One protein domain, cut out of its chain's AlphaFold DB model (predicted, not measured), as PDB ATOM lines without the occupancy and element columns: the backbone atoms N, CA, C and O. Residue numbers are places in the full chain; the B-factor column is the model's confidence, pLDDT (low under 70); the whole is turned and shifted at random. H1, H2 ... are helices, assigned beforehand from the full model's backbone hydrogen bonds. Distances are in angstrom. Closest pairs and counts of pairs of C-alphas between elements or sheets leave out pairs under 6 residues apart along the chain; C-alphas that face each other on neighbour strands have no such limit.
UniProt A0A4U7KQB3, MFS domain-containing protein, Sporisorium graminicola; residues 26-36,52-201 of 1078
ATOM      1  N   PRO A  26     -20.071 -53.811  56.609       57.00
ATOM      2  CA  PRO A  26     -18.834 -53.307  57.200       57.00
ATOM      3  C   PRO A  26     -18.618 -51.848  56.767       57.00
ATOM      4  O   PRO A  26     -18.970 -51.460  55.651       57.00
ATOM      5  N   ARG A  27     -18.043 -51.034  57.652       62.28
ATOM      6  CA  ARG A  27     -17.732 -49.615  57.421       62.28
ATOM      7  C   ARG A  27     -16.321 -49.405  56.870       62.28
ATOM      8  O   ARG A  27     -16.038 -48.335  56.343       62.28
ATOM      9  N   SER A  28     -15.442 -50.403  56.948       65.25
ATOM     10  CA  SER A  28     -14.123 -50.370  56.308       65.25
ATOM     11  C   SER A  28     -13.678 -51.735  55.777       65.25
ATOM     12  O   SER A  28     -14.191 -52.777  56.190       65.25
ATOM     13  N   THR A  29     -12.658 -51.745  54.913       64.56
ATOM     14  CA  THR A  29     -11.973 -52.973  54.458       64.56
ATOM     15  C   THR A  29     -11.196 -53.715  55.558       64.56
ATOM     16  O   THR A  29     -10.617 -54.764  55.279       64.56
ATOM     17  N   LEU A  30     -11.175 -53.199  56.795       58.50
ATOM     18  CA  LEU A  30     -10.491 -53.779  57.959       58.50
ATOM     19  C   LEU A  30     -11.430 -54.047  59.156       58.50
ATOM     20  O   LEU A  30     -10.956 -54.338  60.261       58.50
ATOM     21  N   ASP A  31     -12.746 -53.947  58.955       59.59
ATOM     22  CA  ASP A  31     -13.739 -54.312  59.969       59.59
ATOM     23  C   ASP A  31     -13.767 -55.835  60.185       59.59
ATOM     24  O   ASP A  31     -13.397 -56.620  59.311       59.59
ATOM     25  N   GLU A  32     -14.160 -56.255  61.387       50.41
ATOM     26  CA  GLU A  32     -13.851 -57.593  61.894       50.41
ATOM     27  C   GLU A  32     -14.591 -58.715  61.144       50.41
ATOM     28  O   GLU A  32     -15.813 -58.718  61.006       50.41
ATOM     29  N   PHE A  33     -13.820 -59.694  60.672       41.81
ATOM     30  CA  PHE A  33     -14.323 -60.989  60.228       41.81
ATOM     31  C   PHE A  33     -14.560 -61.832  61.489       41.81
ATOM     32  O   PHE A  33     -13.647 -61.944  62.304       41.81
ATOM     33  N   GLU A  34     -15.730 -62.452  61.655       36.81
ATOM     34  CA  GLU A  34     -15.895 -63.546  62.624       36.81
ATOM     35  C   GLU A  34     -15.443 -64.857  61.954       36.81
ATOM     36  O   GLU A  34     -16.169 -65.378  61.099       36.81
ATOM     37  N   PRO A  35     -14.249 -65.402  62.261       36.34
ATOM     38  CA  PRO A  35     -13.875 -66.724  61.782       36.34
ATOM     39  C   PRO A  35     -14.693 -67.785  62.525       36.34
ATOM     40  O   PRO A  35     -14.722 -67.812  63.755       36.34
ATOM     41  N   ALA A  36     -15.313 -68.697  61.776       37.56
ATOM     42  CA  ALA A  36     -15.856 -69.916  62.357       37.56
ATOM     43  C   ALA A  36     -14.698 -70.804  62.851       37.56
ATOM     44  O   ALA A  36     -13.846 -71.198  62.056       37.56
ATOM     45  N   ARG A  52      -3.829 -53.190  61.722       55.50
ATOM     46  CA  ARG A  52      -4.929 -52.217  61.589       55.50
ATOM     47  C   ARG A  52      -4.485 -50.805  61.982       55.50
ATOM     48  O   ARG A  52      -4.799 -49.865  61.261       55.50
ATOM     49  N   ILE A  53      -3.701 -50.655  63.051       54.81
ATOM     50  CA  ILE A  53      -3.134 -49.364  63.485       54.81
ATOM     51  C   ILE A  53      -2.162 -48.805  62.430       54.81
ATOM     52  O   ILE A  53      -2.266 -47.636  62.068       54.81
ATOM     53  N   LEU A  54      -1.277 -49.641  61.875       56.69
ATOM     54  CA  LEU A  54      -0.331 -49.245  60.823       56.69
ATOM     55  C   LEU A  54      -1.018 -48.827  59.509       56.69
ATOM     56  O   LEU A  54      -0.574 -47.877  58.872       56.69
ATOM     57  N   LEU A  55      -2.097 -49.507  59.101       56.50
ATOM     58  CA  LEU A  55      -2.826 -49.189  57.860       56.50
ATOM     59  C   LEU A  55      -3.792 -48.000  57.997       56.50
ATOM     60  O   LEU A  55      -3.999 -47.278  57.022       56.50
ATOM     61  N   ARG A  56      -4.373 -47.799  59.187       56.59
ATOM     62  CA  ARG A  56      -5.269 -46.672  59.503       56.59
ATOM     63  C   ARG A  56      -4.502 -45.378  59.796       56.59
ATOM     64  O   ARG A  56      -5.031 -44.294  59.568       56.59
ATOM     65  N   GLY A  57      -3.272 -45.492  60.298       51.31
ATOM     66  CA  GLY A  57      -2.525 -44.382  60.886       51.31
ATOM     67  C   GLY A  57      -3.037 -44.022  62.284       51.31
ATOM     68  O   GLY A  57      -4.195 -44.263  62.637       51.31
ATOM     69  N   SER A  58      -2.169 -43.428  63.102       43.78
ATOM     70  CA  SER A  58      -2.536 -42.949  64.437       43.78
ATOM     71  C   SER A  58      -3.520 -41.778  64.339       43.78
ATOM     72  O   SER A  58      -3.137 -40.678  63.946       43.78
ATOM     73  N   ASN A  59      -4.772 -42.018  64.733       48.38
ATOM     74  CA  ASN A  59      -5.854 -41.030  64.813       48.38
ATOM     75  C   ASN A  59      -6.216 -40.326  63.490       48.38
ATOM     76  O   ASN A  59      -6.521 -39.134  63.485       48.38
ATOM     77  N   ALA A  60      -6.278 -41.066  62.378       43.59
ATOM     78  CA  ALA A  60      -7.034 -40.601  61.215       43.59
ATOM     79  C   ALA A  60      -8.539 -40.492  61.576       43.59
ATOM     80  O   ALA A  60      -9.133 -41.507  61.970       43.59
ATOM     81  N   PRO A  61      -9.170 -39.303  61.476       48.47
ATOM     82  CA  PRO A  61     -10.614 -39.170  61.642       48.47
ATOM     83  C   PRO A  61     -11.342 -39.817  60.456       48.47
ATOM     84  O   PRO A  61     -10.831 -39.811  59.336       48.47
ATOM     85  N   HIS A  62     -12.541 -40.349  60.703       53.66
ATOM     86  CA  HIS A  62     -13.382 -40.945  59.662       53.66
ATOM     87  C   HIS A  62     -13.649 -39.942  58.533       53.66
ATOM     88  O   HIS A  62     -14.120 -38.830  58.786       53.66
ATOM     89  N   GLN A  63     -13.363 -40.333  57.292       53.91
ATOM     90  CA  GLN A  63     -13.545 -39.470  56.134       53.91
ATOM     91  C   GLN A  63     -14.987 -39.576  55.638       53.91
ATOM     92  O   GLN A  63     -15.412 -40.570  55.049       53.91
ATOM     93  N   THR A  64     -15.763 -38.515  55.861       57.47
ATOM     94  CA  THR A  64     -17.082 -38.361  55.238       57.47
ATOM     95  C   THR A  64     -16.944 -38.425  53.720       57.47
ATOM     96  O   THR A  64     -16.124 -37.705  53.155       57.47
ATOM     97  N   PHE A  65     -17.756 -39.260  53.062       67.06
ATOM     98  CA  PHE A  65     -17.712 -39.444  51.609       67.06
ATOM     99  C   PHE A  65     -17.784 -38.106  50.854       67.06
ATOM    100  O   PHE A  65     -18.773 -37.377  50.952       67.06
ATOM    101  N   GLU A  66     -16.756 -37.831  50.052       71.88
ATOM    102  CA  GLU A  66     -16.722 -36.728  49.094       71.88
ATOM    103  C   GLU A  66     -17.048 -37.251  47.683       71.88
ATOM    104  O   GLU A  66     -16.293 -38.097  47.183       71.88
ATOM    105  N   PRO A  67     -18.101 -36.757  47.003       70.00
ATOM    106  CA  PRO A  67     -18.320 -37.056  45.589       70.00
ATOM    107  C   PRO A  67     -17.203 -36.431  44.742       70.00
ATOM    108  O   PRO A  67     -16.829 -35.275  44.953       70.00
ATOM    109  N   ARG A  68     -16.659 -37.183  43.776       77.19
ATOM    110  CA  ARG A  68     -15.530 -36.732  42.941       77.19
ATOM    111  C   ARG A  68     -15.773 -37.016  41.462       77.19
ATOM    112  O   ARG A  68     -16.077 -38.141  41.076       77.19
ATOM    113  N   TYR A  69     -15.587 -35.985  40.642       72.94
ATOM    114  CA  TYR A  69     -15.951 -35.980  39.220       72.94
ATOM    115  C   TYR A  69     -14.785 -36.292  38.273       72.94
ATOM    116  O   TYR A  69     -15.022 -36.750  37.161       72.94
ATOM    117  N   TRP A  70     -13.536 -36.103  38.713       72.19
ATOM    118  CA  TRP A  70     -12.351 -36.378  37.896       72.19
ATOM    119  C   TRP A  70     -11.731 -37.752  38.205       72.19
ATOM    120  O   TRP A  70     -11.539 -38.075  39.382       72.19
ATOM    121  N   PRO A  71     -11.406 -38.563  37.178       64.69
ATOM    122  CA  PRO A  71     -10.877 -39.909  37.360       64.69
ATOM    123  C   PRO A  71      -9.373 -39.924  37.655       64.69
ATOM    124  O   PRO A  71      -8.597 -39.132  37.123       64.69
ATOM    125  N   LEU A  72      -8.941 -40.926  38.421       68.12
ATOM    126  CA  LEU A  72      -7.545 -41.361  38.468       68.12
ATOM    127  C   LEU A  72      -7.388 -42.580  37.551       68.12
ATOM    128  O   LEU A  72      -7.545 -43.713  37.995       68.12
ATOM    129  N   LEU A  73      -7.081 -42.354  36.269       75.69
ATOM    130  CA  LEU A  73      -6.878 -43.409  35.259       75.69
ATOM    131  C   LEU A  73      -5.516 -44.122  35.421       75.69
ATOM    132  O   LEU A  73      -4.707 -44.185  34.498       75.69
ATOM    133  N   ARG A  74      -5.232 -44.626  36.627       78.44
ATOM    134  CA  ARG A  74      -4.041 -45.417  36.969       78.44
ATOM    135  C   ARG A  74      -4.312 -46.326  38.165       78.44
ATOM    136  O   ARG A  74      -5.164 -46.014  38.992       78.44
ATOM    137  N   LEU A  75      -3.543 -47.410  38.296       81.25
ATOM    138  CA  LEU A  75      -3.549 -48.228  39.515       81.25
ATOM    139  C   LEU A  75      -3.194 -47.345  40.732       81.25
ATOM    140  O   LEU A  75      -2.191 -46.619  40.665       81.25
ATOM    141  N   PRO A  76      -3.955 -47.407  41.841       81.62
ATOM    142  CA  PRO A  76      -3.656 -46.625  43.035       81.62
ATOM    143  C   PRO A  76      -2.324 -47.067  43.654       81.62
ATOM    144  O   PRO A  76      -1.996 -48.255  43.713       81.62
ATOM    145  N   ARG A  77      -1.528 -46.109  44.134       76.31
ATOM    146  CA  ARG A  77      -0.253 -46.364  44.823       76.31
ATOM    147  C   ARG A  77      -0.391 -46.285  46.340       76.31
ATOM    148  O   ARG A  77       0.297 -47.063  47.008       76.31
ATOM    149  N   ASN A  78      -1.284 -45.415  46.830       78.25
ATOM    150  CA  ASN A  78      -1.509 -45.061  48.240       78.25
ATOM    151  C   ASN A  78      -3.002 -45.177  48.634       78.25
ATOM    152  O   ASN A  78      -3.872 -45.033  47.776       78.25
ATOM    153  N   ASN A  79      -3.314 -45.319  49.933       76.50
ATOM    154  CA  ASN A  79      -4.700 -45.390  50.451       76.50
ATOM    155  C   ASN A  79      -5.584 -44.214  49.989       76.50
ATOM    156  O   ASN A  79      -6.720 -44.423  49.576       76.50
ATOM    157  N   GLN A  80      -5.052 -42.986  49.980       76.19
ATOM    158  CA  GLN A  80      -5.786 -41.799  49.520       76.19
ATOM    159  C   GLN A  80      -6.173 -41.872  48.031       76.19
ATOM    160  O   GLN A  80      -7.261 -41.444  47.662       76.19
ATOM    161  N   GLU A  81      -5.323 -42.448  47.173       80.25
ATOM    162  CA  GLU A  81      -5.655 -42.653  45.754       80.25
ATOM    163  C   GLU A  81      -6.695 -43.766  45.574       80.25
ATOM    164  O   GLU A  81      -7.577 -43.647  44.728       80.25
ATOM    165  N   ALA A  82      -6.627 -44.823  46.392       81.19
ATOM    166  CA  ALA A  82      -7.618 -45.897  46.396       81.19
ATOM    167  C   ALA A  82      -9.006 -45.387  46.829       81.19
ATOM    168  O   ALA A  82      -9.990 -45.643  46.134       81.19
ATOM    169  N   GLN A  83      -9.085 -44.595  47.906       82.62
ATOM    170  CA  GLN A  83     -10.327 -43.941  48.334       82.62
ATOM    171  C   GLN A  83     -10.843 -42.959  47.269       82.62
ATOM    172  O   GLN A  83     -12.035 -42.940  46.977       82.62
ATOM    173  N   HIS A  84      -9.962 -42.180  46.633       82.69
ATOM    174  CA  HIS A  84     -10.341 -41.254  45.560       82.69
ATOM    175  C   HIS A  84     -10.916 -41.982  44.332       82.69
ATOM    176  O   HIS A  84     -11.904 -41.521  43.754       82.69
ATOM    177  N   LEU A  85     -10.318 -43.106  43.929       84.38
ATOM    178  CA  LEU A  85     -10.810 -43.931  42.823       84.38
ATOM    179  C   LEU A  85     -12.155 -44.586  43.177       84.38
ATOM    180  O   LEU A  85     -13.089 -44.517  42.381       84.38
ATOM    181  N   TYR A  86     -12.290 -45.142  44.386       86.69
ATOM    182  CA  TYR A  86     -13.555 -45.691  44.886       86.69
ATOM    183  C   TYR A  86     -14.669 -44.628  44.930       86.69
ATOM    184  O   TYR A  86     -15.754 -44.856  44.392       86.69
ATOM    185  N   ASN A  87     -14.396 -43.439  45.482       85.12
ATOM    186  CA  ASN A  87     -15.362 -42.340  45.521       85.12
ATOM    187  C   ASN A  87     -15.790 -41.904  44.107       85.12
ATOM    188  O   ASN A  87     -16.969 -41.611  43.896       85.12
ATOM    189  N   HIS A  88     -14.874 -41.896  43.130       86.00
ATOM    190  CA  HIS A  88     -15.211 -41.591  41.738       86.00
ATOM    191  C   HIS A  88     -16.100 -42.676  41.108       86.00
ATOM    192  O   HIS A  88     -17.158 -42.344  40.583       86.00
ATOM    193  N   ILE A  89     -15.754 -43.966  41.235       86.06
ATOM    194  CA  ILE A  89     -16.583 -45.083  40.728       86.06
ATOM    195  C   ILE A  89     -17.985 -45.051  41.343       86.06
ATOM    196  O   ILE A  89     -18.977 -45.201  40.635       86.06
ATOM    197  N   ARG A  90     -18.085 -44.799  42.653       84.62
ATOM    198  CA  ARG A  90     -19.370 -44.655  43.348       84.62
ATOM    199  C   ARG A  90     -20.154 -43.414  42.907       84.62
ATOM    200  O   ARG A  90     -21.381 -43.452  42.907       84.62
ATOM    201  N   THR A  91     -19.469 -42.344  42.501       82.56
ATOM    202  CA  THR A  91     -20.103 -41.167  41.886       82.56
ATOM    203  C   THR A  91     -20.637 -41.521  40.492       82.56
ATOM    204  O   THR A  91     -21.815 -41.296  40.238       82.56
ATOM    205  N   VAL A  92     -19.840 -42.161  39.626       82.50
ATOM    206  CA  VAL A  92     -20.271 -42.624  38.288       82.50
ATOM    207  C   VAL A  92     -21.495 -43.541  38.390       82.50
ATOM    208  O   VAL A  92     -22.530 -43.237  37.804       82.50
ATOM    209  N   ALA A  93     -21.437 -44.579  39.230       81.69
ATOM    210  CA  ALA A  93     -22.549 -45.509  39.439       81.69
ATOM    211  C   ALA A  93     -23.836 -44.825  39.944       81.69
ATOM    212  O   ALA A  93     -24.937 -45.303  39.676       81.69
ATOM    213  N   TRP A  94     -23.716 -43.704  40.669       79.38
ATOM    214  CA  TRP A  94     -24.875 -42.908  41.074       79.38
ATOM    215  C   TRP A  94     -25.499 -42.150  39.898       79.38
ATOM    216  O   TRP A  94     -26.725 -42.172  39.749       79.38
ATOM    217  N   TYR A  95     -24.657 -41.512  39.074       80.00
ATOM    218  CA  TYR A  95     -25.065 -40.714  37.914       80.00
ATOM    219  C   TYR A  95     -25.757 -41.557  36.829       80.00
ATOM    220  O   TYR A  95     -26.737 -41.102  36.237       80.00
ATOM    221  N   LEU A  96     -25.288 -42.786  36.603       76.81
ATOM    222  CA  LEU A  96     -25.878 -43.689  35.611       76.81
ATOM    223  C   LEU A  96     -27.247 -44.221  36.055       76.81
ATOM    224  O   LEU A  96     -28.216 -44.077  35.317       76.81
ATOM    225  N   ASP A  97     -27.365 -44.721  37.292       71.19
ATOM    226  CA  ASP A  97     -28.534 -45.512  37.710       71.19
ATOM    227  C   ASP A  97     -29.557 -44.768  38.596       71.19
ATOM    228  O   ASP A  97     -30.647 -45.300  38.834       71.19
ATOM    229  N   SER A  98     -29.217 -43.624  39.214       64.06
ATOM    230  CA  SER A  98     -29.933 -43.192  40.437       64.06
ATOM    231  C   SER A  98     -30.022 -41.689  40.750       64.06
ATOM    232  O   SER A  98     -30.345 -41.325  41.889       64.06
ATOM    233  N   ILE A  99     -29.853 -40.811  39.761       66.81
ATOM    234  CA  ILE A  99     -30.202 -39.384  39.905       66.81
ATOM    235  C   ILE A  99     -31.732 -39.219  40.096       66.81
ATOM    236  O   ILE A  99     -32.515 -39.986  39.536       66.81
ATOM    237  N   PRO A 100     -32.214 -38.244  40.889       56.12
ATOM    238  CA  PRO A 100     -33.632 -37.880  40.954       56.12
ATOM    239  C   PRO A 100     -33.975 -36.745  39.964       56.12
ATOM    240  O   PRO A 100     -34.228 -35.612  40.373       56.12
ATOM    241  N   LEU A 101     -33.973 -37.024  38.654       50.31
ATOM    242  CA  LEU A 101     -34.149 -35.991  37.614       50.31
ATOM    243  C   LEU A 101     -35.584 -35.444  37.454       50.31
ATOM    244  O   LEU A 101     -35.738 -34.307  37.016       50.31
ATOM    245  N   LEU A 102     -36.626 -36.184  37.859       45.31
ATOM    246  CA  LEU A 102     -38.034 -35.731  37.840       45.31
ATOM    247  C   LEU A 102     -38.613 -35.468  39.252       45.31
ATOM    248  O   LEU A 102     -39.777 -35.746  39.541       45.31
ATOM    249  N   GLY A 103     -37.800 -34.879  40.133       44.09
ATOM    250  CA  GLY A 103     -38.255 -34.266  41.387       44.09
ATOM    251  C   GLY A 103     -38.673 -35.228  42.511       44.09
ATOM    252  O   GLY A 103     -38.731 -36.446  42.365       44.09
ATOM    253  N   SER A 104     -38.979 -34.658  43.679       42.78
ATOM    254  CA  SER A 104     -39.217 -35.374  44.946       42.78
ATOM    255  C   SER A 104     -40.596 -36.041  45.085       42.78
ATOM    256  O   SER A 104     -41.009 -36.356  46.199       42.78
ATOM    257  N   HIS A 105     -41.329 -36.230  43.984       41.88
ATOM    258  CA  HIS A 105     -42.716 -36.721  43.992       41.88
ATOM    259  C   HIS A 105     -42.922 -38.064  43.270       41.88
ATOM    260  O   HIS A 105     -44.000 -38.647  43.381       41.88
ATOM    261  N   LEU A 106     -41.900 -38.592  42.584       45.31
ATOM    262  CA  LEU A 106     -41.913 -39.951  42.032       45.31
ATOM    263  C   LEU A 106     -41.227 -40.941  42.993       45.31
ATOM    264  O   LEU A 106     -40.189 -40.614  43.566       45.31
ATOM    265  N   PRO A 107     -41.750 -42.173  43.166       43.12
ATOM    266  CA  PRO A 107     -41.195 -43.154  44.104       43.12
ATOM    267  C   PRO A 107     -39.997 -43.952  43.546       43.12
ATOM    268  O   PRO A 107     -39.677 -45.020  44.070       43.12
ATOM    269  N   PHE A 108     -39.353 -43.483  42.473       49.22
ATOM    270  CA  PHE A 108     -38.206 -44.134  41.834       49.22
ATOM    271  C   PHE A 108     -37.236 -43.108  41.227       49.22
ATOM    272  O   PHE A 108     -37.654 -42.134  40.607       49.22
ATOM    273  N   ASN A 109     -35.932 -43.356  41.385       51.84
ATOM    274  CA  ASN A 109     -34.875 -42.531  40.799       51.84
ATOM    275  C   ASN A 109     -34.580 -42.982  39.357       51.84
ATOM    276  O   ASN A 109     -34.382 -44.179  39.107       51.84
ATOM    277  N   ILE A 110     -34.516 -42.004  38.452       57.28
ATOM    278  CA  ILE A 110     -34.328 -42.141  37.004       57.28
ATOM    279  C   ILE A 110     -32.941 -41.577  36.675       57.28
ATOM    280  O   ILE A 110     -32.728 -40.366  36.741       57.28
ATOM    281  N   GLY A 111     -31.987 -42.464  36.395       63.00
ATOM    282  CA  GLY A 111     -30.622 -42.071  36.054       63.00
ATOM    283  C   GLY A 111     -30.486 -41.557  34.617       63.00
ATOM    284  O   GLY A 111     -31.467 -41.509  33.874       63.00
ATOM    285  N   ILE A 112     -29.272 -41.156  34.229       64.81
ATOM    286  CA  ILE A 112     -29.013 -40.600  32.887       64.81
ATOM    287  C   ILE A 112     -29.252 -41.646  31.787       64.81
ATOM    288  O   ILE A 112     -29.750 -41.285  30.722       64.81
ATOM    289  N   ASP A 113     -28.983 -42.926  32.062       60.50
ATOM    290  CA  ASP A 113     -29.221 -44.034  31.122       60.50
ATOM    291  C   ASP A 113     -30.673 -44.071  30.629       60.50
ATOM    292  O   ASP A 113     -30.956 -44.044  29.432       60.50
ATOM    293  N   SER A 114     -31.616 -43.984  31.568       61.25
ATOM    294  CA  SER A 114     -33.059 -43.986  31.303       61.25
ATOM    295  C   SER A 114     -33.577 -42.720  30.595       61.25
ATOM    296  O   SER A 114     -34.770 -42.620  30.325       61.25
ATOM    297  N   ILE A 115     -32.713 -41.735  30.324       62.34
ATOM    298  CA  ILE A 115     -33.002 -40.584  29.453       62.34
ATOM    299  C   ILE A 115     -32.349 -40.775  28.078       62.34
ATOM    300  O   ILE A 115     -32.908 -40.334  27.078       62.34
ATOM    301  N   ALA A 116     -31.210 -41.468  28.004       60.44
ATOM    302  CA  ALA A 116     -30.588 -41.843  26.740       60.44
ATOM    303  C   ALA A 116     -31.486 -42.811  25.939       60.44
ATOM    304  O   ALA A 116     -31.684 -42.594  24.743       60.44
ATOM    305  N   GLY A 117     -32.105 -43.802  26.603       57.50
ATOM    306  CA  GLY A 117     -33.030 -44.785  25.999       57.50
ATOM    307  C   GLY A 117     -34.232 -44.192  25.242       57.50
ATOM    308  O   GLY A 117     -34.741 -44.800  24.303       57.50
ATOM    309  N   VAL A 118     -34.603 -42.934  25.534       62.47
ATOM    310  CA  VAL A 118     -35.652 -42.181  24.814       62.47
ATOM    311  C   VAL A 118     -35.346 -42.029  23.310       62.47
ATOM    312  O   VAL A 118     -36.257 -41.764  22.523       62.47
ATOM    313  N   VAL A 119     -34.092 -42.228  22.885       62.03
ATOM    314  CA  VAL A 119     -33.699 -42.364  21.475       62.03
ATOM    315  C   VAL A 119     -33.243 -43.811  21.210       62.03
ATOM    316  O   VAL A 119     -32.073 -44.121  21.454       62.03
ATOM    317  N   PRO A 120     -34.116 -44.695  20.680       57.22
ATOM    318  CA  PRO A 120     -33.798 -46.109  20.472       57.22
ATOM    319  C   PRO A 120     -32.516 -46.338  19.660       57.22
ATOM    320  O   PRO A 120     -32.271 -45.663  18.656       57.22
ATOM    321  N   GLY A 121     -31.692 -47.296  20.085       62.81
ATOM    322  CA  GLY A 121     -30.377 -47.589  19.518       62.81
ATOM    323  C   GLY A 121     -29.297 -46.616  19.988       62.81
ATOM    324  O   GLY A 121     -28.270 -47.039  20.516       62.81
ATOM    325  N   LEU A 122     -29.504 -45.303  19.826       67.75
ATOM    326  CA  LEU A 122     -28.508 -44.304  20.235       67.75
ATOM    327  C   LEU A 122     -28.321 -44.284  21.761       67.75
ATOM    328  O   LEU A 122     -27.190 -44.160  22.233       67.75
ATOM    329  N   GLY A 123     -29.411 -44.451  22.514       68.06
ATOM    330  CA  GLY A 123     -29.389 -44.587  23.966       68.06
ATOM    331  C   GLY A 123     -28.612 -45.811  24.435       68.06
ATOM    332  O   GLY A 123     -27.689 -45.681  25.238       68.06
ATOM    333  N   ASP A 124     -28.924 -46.974  23.866       73.44
ATOM    334  CA  ASP A 124     -28.328 -48.267  24.226       73.44
ATOM    335  C   ASP A 124     -26.800 -48.271  24.052       73.44
ATOM    336  O   ASP A 124     -26.063 -48.795  24.892       73.44
ATOM    337  N   TYR A 125     -26.295 -47.633  22.988       77.12
ATOM    338  CA  TYR A 125     -24.854 -47.469  22.780       77.12
ATOM    339  C   TYR A 125     -24.204 -46.545  23.817       77.12
ATOM    340  O   TYR A 125     -23.085 -46.823  24.253       77.12
ATOM    341  N   ILE A 126     -24.879 -45.469  24.232       78.50
ATOM    342  CA  ILE A 126     -24.372 -44.549  25.262       78.50
ATOM    343  C   ILE A 126     -24.309 -45.262  26.620       78.50
ATOM    344  O   ILE A 126     -23.268 -45.208  27.279       78.50
ATOM    345  N   GLY A 127     -25.358 -45.995  26.997       79.44
ATOM    346  CA  GLY A 127     -25.392 -46.781  28.231       79.44
ATOM    347  C   GLY A 127     -24.333 -47.873  28.281       79.44
ATOM    348  O   GLY A 127     -23.542 -47.948  29.225       79.44
ATOM    349  N   LEU A 128     -24.210 -48.659  27.207       83.94
ATOM    350  CA  LEU A 128     -23.169 -49.680  27.085       83.94
ATOM    351  C   LEU A 128     -21.753 -49.082  27.182       83.94
ATOM    352  O   LEU A 128     -20.897 -49.654  27.862       83.94
ATOM    353  N   LEU A 129     -21.491 -47.924  26.563       84.50
ATOM    354  CA  LEU A 129     -20.199 -47.233  26.674       84.50
ATOM    355  C   LEU A 129     -19.912 -46.755  28.107       84.50
ATOM    356  O   LEU A 129     -18.786 -46.902  28.588       84.50
ATOM    357  N   LEU A 130     -20.914 -46.220  28.806       83.19
ATOM    358  CA  LEU A 130     -20.779 -45.731  30.181       83.19
ATOM    359  C   LEU A 130     -20.617 -46.877  31.196       83.19
ATOM    360  O   LEU A 130     -19.761 -46.798  32.084       83.19
ATOM    361  N   GLY A 131     -21.342 -47.983  31.015       86.38
ATOM    362  CA  GLY A 131     -21.171 -49.204  31.802       86.38
ATOM    363  C   GLY A 131     -19.797 -49.849  31.595       86.38
ATOM    364  O   GLY A 131     -19.134 -50.225  32.567       86.38
ATOM    365  N   LEU A 132     -19.305 -49.906  30.351       88.81
ATOM    366  CA  LEU A 132     -17.936 -50.344  30.050       88.81
ATOM    367  C   LEU A 132     -16.880 -49.409  30.661       88.81
ATOM    368  O   LEU A 132     -15.901 -49.897  31.229       88.81
ATOM    369  N   TYR A 133     -17.086 -48.090  30.629       89.38
ATOM    370  CA  TYR A 133     -16.208 -47.126  31.303       89.38
ATOM    371  C   TYR A 133     -16.126 -47.387  32.817       89.38
ATOM    372  O   TYR A 133     -15.025 -47.427  33.378       89.38
ATOM    373  N   GLN A 134     -17.250 -47.670  33.488       88.19
ATOM    374  CA  GLN A 134     -17.214 -48.037  34.905       88.19
ATOM    375  C   GLN A 134     -16.470 -49.363  35.148       88.19
ATOM    376  O   GLN A 134     -15.734 -49.475  36.131       88.19
ATOM    377  N   ILE A 135     -16.608 -50.358  34.264       89.88
ATOM    378  CA  ILE A 135     -15.860 -51.625  34.358       89.88
ATOM    379  C   ILE A 135     -14.350 -51.383  34.223       89.88
ATOM    380  O   ILE A 135     -13.571 -51.951  34.993       89.88
ATOM    381  N   ILE A 136     -13.926 -50.498  33.315       89.31
ATOM    382  CA  ILE A 136     -12.520 -50.096  33.166       89.31
ATOM    383  C   ILE A 136     -12.012 -49.464  34.468       89.31
ATOM    384  O   ILE A 136     -10.981 -49.900  34.980       89.31
ATOM    385  N   LEU A 137     -12.757 -48.532  35.074       88.06
ATOM    386  CA  LEU A 137     -12.392 -47.959  36.377       88.06
ATOM    387  C   LEU A 137     -12.306 -49.027  37.484       88.06
ATOM    388  O   LEU A 137     -11.373 -49.005  38.284       88.06
ATOM    389  N   CYS A 138     -13.227 -49.998  37.513       86.88
ATOM    390  CA  CYS A 138     -13.174 -51.121  38.457       86.88
ATOM    391  C   CYS A 138     -11.936 -52.011  38.235       86.88
ATOM    392  O   CYS A 138     -11.331 -52.473  39.203       86.88
ATOM    393  N   SER A 139     -11.511 -52.224  36.985       86.88
ATOM    394  CA  SER A 139     -10.327 -53.038  36.672       86.88
ATOM    395  C   SER A 139      -9.005 -52.434  37.165       86.88
ATOM    396  O   SER A 139      -8.061 -53.183  37.412       86.88
ATOM    397  N   LEU A 140      -8.945 -51.117  37.414       87.06
ATOM    398  CA  LEU A 140      -7.770 -50.444  37.991       87.06
ATOM    399  C   LEU A 140      -7.463 -50.892  39.434       87.06
ATOM    400  O   LEU A 140      -6.361 -50.646  39.924       87.06
ATOM    401  N   PHE A 141      -8.384 -51.596  40.103       83.38
ATOM    402  CA  PHE A 141      -8.116 -52.292  41.368       83.38
ATOM    403  C   PHE A 141      -7.473 -53.685  41.195       83.38
ATOM    404  O   PHE A 141      -7.145 -54.334  42.185       83.38
ATOM    405  N   GLY A 142      -7.248 -54.164  39.966       80.81
ATOM    406  CA  GLY A 142      -6.636 -55.476  39.718       80.81
ATOM    407  C   GLY A 142      -7.543 -56.647  40.112       80.81
ATOM    408  O   GLY A 142      -7.080 -57.617  40.711       80.81
ATOM    409  N   LEU A 143      -8.841 -56.525  39.814       85.38
ATOM    410  CA  LEU A 143      -9.862 -57.531  40.115       85.38
ATOM    411  C   LEU A 143      -9.597 -58.867  39.392       85.38
ATOM    412  O   LEU A 143      -9.122 -58.869  38.254       85.38
ATOM    413  N   PRO A 144      -9.965 -60.016  39.989       83.81
ATOM    414  CA  PRO A 144      -9.864 -61.303  39.315       83.81
ATOM    415  C   PRO A 144     -10.853 -61.400  38.144       83.81
ATOM    416  O   PRO A 144     -11.987 -60.919  38.224       83.81
ATOM    417  N   TRP A 145     -10.453 -62.116  37.088       78.50
ATOM    418  CA  TRP A 145     -11.254 -62.344  35.874       78.50
ATOM    419  C   TRP A 145     -12.687 -62.826  36.135       78.50
ATOM    420  O   TRP A 145     -13.597 -62.458  35.400       78.50
ATOM    421  N   SER A 146     -12.912 -63.605  37.196       79.50
ATOM    422  CA  SER A 146     -14.247 -64.063  37.591       79.50
ATOM    423  C   SER A 146     -15.181 -62.926  38.016       79.50
ATOM    424  O   SER A 146     -16.368 -62.984  37.711       79.50
ATOM    425  N   VAL A 147     -14.673 -61.889  38.689       82.56
ATOM    426  CA  VAL A 147     -15.460 -60.713  39.098       82.56
ATOM    427  C   VAL A 147     -15.693 -59.791  37.902       82.56
ATOM    428  O   VAL A 147     -16.827 -59.375  37.675       82.56
ATOM    429  N   LEU A 148     -14.658 -59.550  37.088       86.06
ATOM    430  CA  LEU A 148     -14.774 -58.762  35.855       86.06
ATOM    431  C   LEU A 148     -15.788 -59.375  34.875       86.06
ATOM    432  O   LEU A 148     -16.610 -58.650  34.323       86.06
ATOM    433  N   PHE A 149     -15.803 -60.704  34.725       83.94
ATOM    434  CA  PHE A 149     -16.796 -61.412  33.913       83.94
ATOM    435  C   PHE A 149     -18.235 -61.134  34.374       83.94
ATOM    436  O   PHE A 149     -19.087 -60.835  33.542       83.94
ATOM    437  N   TRP A 150     -18.516 -61.168  35.683       81.38
ATOM    438  CA  TRP A 150     -19.850 -60.832  36.201       81.38
ATOM    439  C   TRP A 150     -20.212 -59.356  36.007       81.38
ATOM    440  O   TRP A 150     -21.377 -59.053  35.758       81.38
ATOM    441  N   MET A 151     -19.237 -58.444  36.073       86.38
ATOM    442  CA  MET A 151     -19.483 -57.025  35.806       86.38
ATOM    443  C   MET A 151     -19.826 -56.762  34.330       86.38
ATOM    444  O   MET A 151     -20.784 -56.045  34.039       86.38
ATOM    445  N   VAL A 152     -19.087 -57.388  33.407       84.69
ATOM    446  CA  VAL A 152     -19.354 -57.358  31.958       84.69
ATOM    447  C   VAL A 152     -20.700 -58.010  31.638       84.69
ATOM    448  O   VAL A 152     -21.487 -57.443  30.885       84.69
ATOM    449  N   PHE A 153     -21.010 -59.153  32.258       81.06
ATOM    450  CA  PHE A 153     -22.298 -59.827  32.096       81.06
ATOM    451  C   PHE A 153     -23.478 -58.931  32.496       81.06
ATOM    452  O   PHE A 153     -24.472 -58.911  31.781       81.06
ATOM    453  N   ASN A 154     -23.368 -58.157  33.585       83.25
ATOM    454  CA  ASN A 154     -24.429 -57.228  33.986       83.25
ATOM    455  C   ASN A 154     -24.710 -56.166  32.908       83.25
ATOM    456  O   ASN A 154     -25.875 -55.957  32.597       83.25
ATOM    457  N   VAL A 155     -23.680 -55.540  32.321       83.50
ATOM    458  CA  VAL A 155     -23.846 -54.483  31.291       83.50
ATOM    459  C   VAL A 155     -24.336 -55.055  29.956       83.50
ATOM    460  O   VAL A 155     -25.159 -54.440  29.285       83.50
ATOM    461  N   ILE A 156     -23.888 -56.256  29.578       77.69
ATOM    462  CA  ILE A 156     -24.411 -56.953  28.392       77.69
ATOM    463  C   ILE A 156     -25.884 -57.339  28.594       77.69
ATOM    464  O   ILE A 156     -26.674 -57.227  27.663       77.69
ATOM    465  N   PHE A 157     -26.267 -57.779  29.795       77.19
ATOM    466  CA  PHE A 157     -27.651 -58.133  30.116       77.19
ATOM    467  C   PHE A 157     -28.582 -56.909  30.125       77.19
ATOM    468  O   PHE A 157     -29.701 -57.023  29.639       77.19
ATOM    469  N   ASP A 158     -28.095 -55.761  30.606       78.75
ATOM    470  CA  ASP A 158     -28.758 -54.447  30.517       78.75
ATOM    471  C   ASP A 158     -29.026 -54.073  29.048       78.75
ATOM    472  O   ASP A 158     -30.167 -53.939  28.621       78.75
ATOM    473  N   CYS A 159     -27.976 -54.055  28.219       77.12
ATOM    474  CA  CYS A 159     -28.074 -53.725  26.793       77.12
ATOM    475  C   CYS A 159     -29.003 -54.680  26.011       77.12
ATOM    476  O   CYS A 159     -29.748 -54.253  25.133       77.12
ATOM    477  N   ILE A 160     -29.027 -55.975  26.352       70.94
ATOM    478  CA  ILE A 160     -29.960 -56.952  25.754       70.94
ATOM    479  C   ILE A 160     -31.429 -56.658  26.115       70.94
ATOM    480  O   ILE A 160     -32.325 -57.045  25.363       70.94
ATOM    481  N   ILE A 161     -31.685 -55.993  27.243       72.12
ATOM    482  CA  ILE A 161     -33.025 -55.598  27.685       72.12
ATOM    483  C   ILE A 161     -33.448 -54.269  27.035       72.12
ATOM    484  O   ILE A 161     -34.543 -54.225  26.466       72.12
ATOM    485  N   GLY A 162     -32.575 -53.253  27.025       62.81
ATOM    486  CA  GLY A 162     -32.816 -51.938  26.402       62.81
ATOM    487  C   GLY A 162     -33.250 -52.003  24.929       62.81
ATOM    488  O   GLY A 162     -34.184 -51.312  24.521       62.81
ATOM    489  N   ILE A 163     -32.703 -52.967  24.169       65.69
ATOM    490  CA  ILE A 163     -33.032 -53.258  22.754       65.69
ATOM    491  C   ILE A 163     -34.543 -53.400  22.455       65.69
ATOM    492  O   ILE A 163     -34.946 -53.279  21.294       65.69
ATOM    493  N   VAL A 164     -35.402 -53.667  23.448       61.44
ATOM    494  CA  VAL A 164     -36.865 -53.733  23.275       61.44
ATOM    495  C   VAL A 164     -37.519 -52.421  23.743       61.44
ATOM    496  O   VAL A 164     -37.720 -52.264  24.943       61.44
ATOM    497  N   PRO A 165     -37.962 -51.508  22.852       51.50
ATOM    498  CA  PRO A 165     -38.504 -50.211  23.269       51.50
ATOM    499  C   PRO A 165     -39.686 -50.323  24.242       51.50
ATOM    500  O   PRO A 165     -40.514 -51.233  24.119       51.50
ATOM    501  N   ILE A 166     -39.805 -49.374  25.176       57.44
ATOM    502  CA  ILE A 166     -40.837 -49.264  26.230       57.44
ATOM    503  C   ILE A 166     -40.722 -50.346  27.321       57.44
ATOM    504  O   ILE A 166     -40.958 -50.065  28.497       57.44
ATOM    505  N   ILE A 167     -40.376 -51.585  26.962       56.56
ATOM    506  CA  ILE A 167     -40.185 -52.691  27.913       56.56
ATOM    507  C   ILE A 167     -38.767 -52.665  28.495       56.56
ATOM    508  O   ILE A 167     -38.621 -52.896  29.693       56.56
ATOM    509  N   GLY A 168     -37.766 -52.343  27.673       62.75
ATOM    510  CA  GLY A 168     -36.379 -52.091  28.053       62.75
ATOM    511  C   GLY A 168     -36.300 -50.945  29.048       62.75
ATOM    512  O   GLY A 168     -36.067 -51.199  30.223       62.75
ATOM    513  N   ASP A 169     -36.716 -49.738  28.643       61.62
ATOM    514  CA  ASP A 169     -36.764 -48.539  29.499       61.62
ATOM    515  C   ASP A 169     -37.359 -48.808  30.901       61.62
ATOM    516  O   ASP A 169     -36.846 -48.362  31.932       61.62
ATOM    517  N   ALA A 170     -38.459 -49.567  30.955       59.09
ATOM    518  CA  ALA A 170     -39.149 -49.921  32.193       59.09
ATOM    519  C   ALA A 170     -38.416 -50.985  33.032       59.09
ATOM    520  O   ALA A 170     -38.565 -51.011  34.258       59.09
ATOM    521  N   LEU A 171     -37.648 -51.872  32.396       59.34
ATOM    522  CA  LEU A 171     -36.820 -52.880  33.047       59.34
ATOM    523  C   LEU A 171     -35.446 -52.340  33.452       59.34
ATOM    524  O   LEU A 171     -34.988 -52.735  34.516       59.34
ATOM    525  N   ASP A 172     -34.838 -51.407  32.724       64.44
ATOM    526  CA  ASP A 172     -33.511 -50.836  33.020       64.44
ATOM    527  C   ASP A 172     -33.572 -49.943  34.273       64.44
ATOM    528  O   ASP A 172     -32.763 -50.050  35.202       64.44
ATOM    529  N   VAL A 173     -34.661 -49.172  34.420       60.94
ATOM    530  CA  VAL A 173     -34.997 -48.453  35.667       60.94
ATOM    531  C   VAL A 173     -35.030 -49.398  36.887       60.94
ATOM    532  O   VAL A 173     -34.721 -48.970  38.009       60.94
ATOM    533  N   ILE A 174     -35.352 -50.685  36.682       61.94
ATOM    534  CA  ILE A 174     -35.388 -51.754  37.696       61.94
ATOM    535  C   ILE A 174     -34.042 -52.513  37.777       61.94
ATOM    536  O   ILE A 174     -33.584 -52.865  38.874       61.94
ATOM    537  N   PHE A 175     -33.374 -52.762  36.650       68.31
ATOM    538  CA  PHE A 175     -32.100 -53.464  36.529       68.31
ATOM    539  C   PHE A 175     -30.931 -52.483  36.618       68.31
ATOM    540  O   PHE A 175     -30.103 -52.372  35.743       68.31
ATOM    541  N   LYS A 176     -30.798 -51.811  37.761       77.12
ATOM    542  CA  LYS A 176     -29.676 -50.891  38.016       77.12
ATOM    543  C   LYS A 176     -28.323 -51.635  37.971       77.12
ATOM    544  O   LYS A 176     -27.942 -52.260  38.971       77.12
ATOM    545  N   ALA A 177     -27.674 -51.693  36.801       79.12
ATOM    546  CA  ALA A 177     -26.518 -52.544  36.515       79.12
ATOM    547  C   ALA A 177     -25.213 -51.945  37.039       79.12
ATOM    548  O   ALA A 177     -24.396 -52.651  37.642       79.12
ATOM    549  N   ASN A 178     -25.040 -50.633  36.910       83.12
ATOM    550  CA  ASN A 178     -23.839 -49.937  37.358       83.12
ATOM    551  C   ASN A 178     -23.724 -49.960  38.893       83.12
ATOM    552  O   ASN A 178     -22.637 -50.163  39.444       83.12
ATOM    553  N   LEU A 179     -24.851 -49.918  39.611       79.25
ATOM    554  CA  LEU A 179     -24.930 -50.146  41.056       79.25
ATOM    555  C   LEU A 179     -24.685 -51.606  41.467       79.25
ATOM    556  O   LEU A 179     -24.279 -51.845  42.607       79.25
ATOM    557  N   ARG A 180     -24.896 -52.594  40.586       76.75
ATOM    558  CA  ARG A 180     -24.468 -53.989  40.834       76.75
ATOM    559  C   ARG A 180     -22.972 -54.137  40.636       76.75
ATOM    560  O   ARG A 180     -22.329 -54.790  41.450       76.75
ATOM    561  N   ASN A 181     -22.412 -53.483  39.623       85.12
ATOM    562  CA  ASN A 181     -20.973 -53.470  39.383       85.12
ATOM    563  C   ASN A 181     -20.230 -52.767  40.530       85.12
ATOM    564  O   ASN A 181     -19.234 -53.295  41.015       85.12
ATOM    565  N   LEU A 182     -20.777 -51.676  41.076       84.56
ATOM    566  CA  LEU A 182     -20.274 -51.082  42.319       84.56
ATOM    567  C   LEU A 182     -20.306 -52.075  43.498       84.56
ATOM    568  O   LEU A 182     -19.333 -52.159  44.240       84.56
ATOM    569  N   ARG A 183     -21.381 -52.860  43.670       78.69
ATOM    570  CA  ARG A 183     -21.465 -53.864  44.752       78.69
ATOM    571  C   ARG A 183     -20.487 -55.021  44.568       78.69
ATOM    572  O   ARG A 183     -19.849 -55.409  45.532       78.69
ATOM    573  N   LEU A 184     -20.303 -55.517  43.343       80.50
ATOM    574  CA  LEU A 184     -19.291 -56.538  43.041       80.50
ATOM    575  C   LEU A 184     -17.864 -56.049  43.353       80.50
ATOM    576  O   LEU A 184     -17.014 -56.857  43.724       80.50
ATOM    577  N   LEU A 185     -17.609 -54.740  43.238       85.56
ATOM    578  CA  LEU A 185     -16.375 -54.109  43.710       85.56
ATOM    579  C   LEU A 185     -16.336 -54.012  45.250       85.56
ATOM    580  O   LEU A 185     -15.348 -54.442  45.836       85.56
ATOM    581  N   GLU A 186     -17.385 -53.499  45.907       83.12
ATOM    582  CA  GLU A 186     -17.470 -53.385  47.381       83.12
ATOM    583  C   GLU A 186     -17.299 -54.756  48.078       83.12
ATOM    584  O   GLU A 186     -16.437 -54.899  48.947       83.12
ATOM    585  N   ASP A 187     -18.039 -55.782  47.643       78.69
ATOM    586  CA  ASP A 187     -17.980 -57.150  48.179       78.69
ATOM    587  C   ASP A 187     -16.592 -57.784  47.977       78.69
ATOM    588  O   ASP A 187     -16.073 -58.461  48.870       78.69
ATOM    589  N   HIS A 188     -15.955 -57.551  46.820       80.75
ATOM    590  CA  HIS A 188     -14.602 -58.046  46.565       80.75
ATOM    591  C   HIS A 188     -13.560 -57.326  47.427       80.75
ATOM    592  O   HIS A 188     -12.723 -57.988  48.037       80.75
ATOM    593  N   LEU A 189     -13.617 -55.994  47.524       80.44
ATOM    594  CA  LEU A 189     -12.710 -55.205  48.363       80.44
ATOM    595  C   LEU A 189     -12.818 -55.602  49.840       80.44
ATOM    596  O   LEU A 189     -11.792 -55.695  50.515       80.44
ATOM    597  N   TYR A 190     -14.027 -55.887  50.332       76.38
ATOM    598  CA  TYR A 190     -14.234 -56.386  51.690       76.38
ATOM    599  C   TYR A 190     -13.670 -57.802  51.883       76.38
ATOM    600  O   TYR A 190     -12.809 -58.000  52.738       76.38
ATOM    601  N   HIS A 191     -14.076 -58.785  51.071       72.62
ATOM    602  CA  HIS A 191     -13.602 -60.169  51.225       72.62
ATOM    603  C   HIS A 191     -12.094 -60.339  50.976       72.62
ATOM    604  O   HIS A 191     -11.467 -61.219  51.567       72.62
ATOM    605  N   SER A 192     -11.493 -59.484  50.146       72.56
ATOM    606  CA  SER A 192     -10.043 -59.423  49.932       72.56
ATOM    607  C   SER A 192      -9.293 -58.650  51.030       72.56
ATOM    608  O   SER A 192      -8.061 -58.645  51.021       72.56
ATOM    609  N   GLY A 193      -9.984 -57.992  51.971       68.44
ATOM    610  CA  GLY A 193      -9.372 -57.148  53.007       68.44
ATOM    611  C   GLY A 193      -8.564 -55.988  52.418       68.44
ATOM    612  O   GLY A 193      -7.438 -55.730  52.845       68.44
ATOM    613  N   GLY A 194      -9.077 -55.374  51.348       69.31
ATOM    614  CA  GLY A 194      -8.405 -54.313  50.598       69.31
ATOM    615  C   GLY A 194      -7.234 -54.761  49.712       69.31
ATOM    616  O   GLY A 194      -6.530 -53.897  49.188       69.31
ATOM    617  N   LYS A 195      -6.977 -56.071  49.540       71.00
ATOM    618  CA  LYS A 195      -5.950 -56.569  48.603       71.00
ATOM    619  C   LYS A 195      -6.363 -56.308  47.152       71.00
ATOM    620  O   LYS A 195      -7.391 -56.810  46.705       71.00
ATOM    621  N   CYS A 196      -5.513 -55.590  46.428       70.81
ATOM    622  CA  CYS A 196      -5.702 -55.151  45.049       70.81
ATOM    623  C   CYS A 196      -4.378 -55.354  44.300       70.81
ATOM    624  O   CYS A 196      -3.388 -54.658  44.559       70.81
ATOM    625  N   GLY A 197      -4.318 -56.364  43.426       68.69
ATOM    626  CA  GLY A 197      -3.053 -56.855  42.875       68.69
ATOM    627  C   GLY A 197      -2.054 -57.234  43.982       68.69
ATOM    628  O   GLY A 197      -2.371 -58.011  44.879       68.69
ATOM    629  N   ALA A 198      -0.849 -56.660  43.934       54.19
ATOM    630  CA  ALA A 198       0.223 -56.897  44.909       54.19
ATOM    631  C   ALA A 198       0.214 -55.944  46.129       54.19
ATOM    632  O   ALA A 198       1.158 -55.958  46.920       54.19
ATOM    633  N   LYS A 199      -0.806 -55.087  46.288       69.69
ATOM    634  CA  LYS A 199      -0.899 -54.091  47.376       69.69
ATOM    635  C   LYS A 199      -2.175 -54.254  48.202       69.69
ATOM    636  O   LYS A 199      -3.096 -54.957  47.802       69.69
ATOM    637  N   ILE A 200      -2.208 -53.614  49.372       74.19
ATOM    638  CA  ILE A 200      -3.337 -53.636  50.310       74.19
ATOM    639  C   ILE A 200      -3.712 -52.195  50.646       74.19
ATOM    640  O   ILE A 200      -2.833 -51.424  51.031       74.19
ATOM    641  N   PHE A 201      -4.992 -51.848  50.509       79.12
ATOM    642  CA  PHE A 201      -5.496 -50.492  50.714       79.12
ATOM    643  C   PHE A 201      -6.568 -50.426  51.805       79.12
ATOM    644  O   PHE A 201      -7.502 -51.230  51.841       79.12
TER     645      PHE A 201
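What this domain is: This is residues 26 to 36 and 52 to 201 of the 1078 residues of the protein "MFS domain-containing protein" of Sporisorium graminicola (UniProt A0A4U7KQB3). Four long helices, H2, H4, H5 and H7, lie side by side as an up-and-down bundle, each running against the one before it in the chain. The short helices H3 and H6 sit near one end of the bundle, and the short H1 lies apart near the other end, while two long loops, residues 57 to 78 and 98 to 112, run outside the bundle. The printed part has 161 residues with seven named helices, H1 to H7 in order, and no named strand, so the class is all helix. It is compact, with a radius of gyration of the C-alphas of 17.3 A and spans of 53 by 36 by 36 A.

How they stand to each other: H1, residues 52 to 56, touches no helix. H2, residues 79 to 97, only just touches H3, residues 113 to 116, with 3 pairs of C-alphas within 8 A; the closest are those of Leu 96 and Asp 113, 5.6 A apart. The hub is H4, residues 122 to 139, which touches four helices. H3 touches it, closest at the C-alphas of Ala 116 and Gly 123, 4.1 A. H2 touches residues 130 to 138 of H4 alone, closest at Ile 89 and Gln 134, C-alphas 6.6 A apart, at a shallow tilt of 19 degrees, opposite ways. H5, residues 145 to 162, forms a helical hairpin with H4 at a shallow tilt of 12 degrees; their closest C-alphas, of Gly 131 and Val 155, are 5.9 A apart. H5 and H6, residues 167 to 172, form another hairpin, with a tilt of 33 degrees, only just short of steep, and the closest C-alphas, of Gly 162 and Gly 168, 3.9 A apart. H7, residues 178 to 191, touches H5 at a shallow tilt of 16 degrees, opposite ways, with the C-alphas of Met 151 and Asn 181 closest at 5.3 A. It touches H2 through residues 178 to 182 alone, closest at the C-alphas of Ala 93 and Asn 178, 5.1 A. H2 and H5 are apart. Every O i to N i+4 pair is within hydrogen-bond range in H1, H2, H4, H5, H6 and H7; H3 is too short for one.

Where its parts are: H1 begins at C-alpha 52, (-4.929, -52.217, 61.589). H2 is 27.0 A long, H4 26.0 A, H5 25.7 A and H7 20.0 A, ending at C-alpha 191, (-13.602, -60.169, 51.225).

The domain as a whole: Residues 37 to 51 are not printed, and C-alphas 36 and 52 are 20.8 A apart. The links H1 to H2 and H2 to H3 are long. Mean pLDDT of the printed part is 70.0; low stretches include residues 26 to 36, 52 to 65 and 98 to 123.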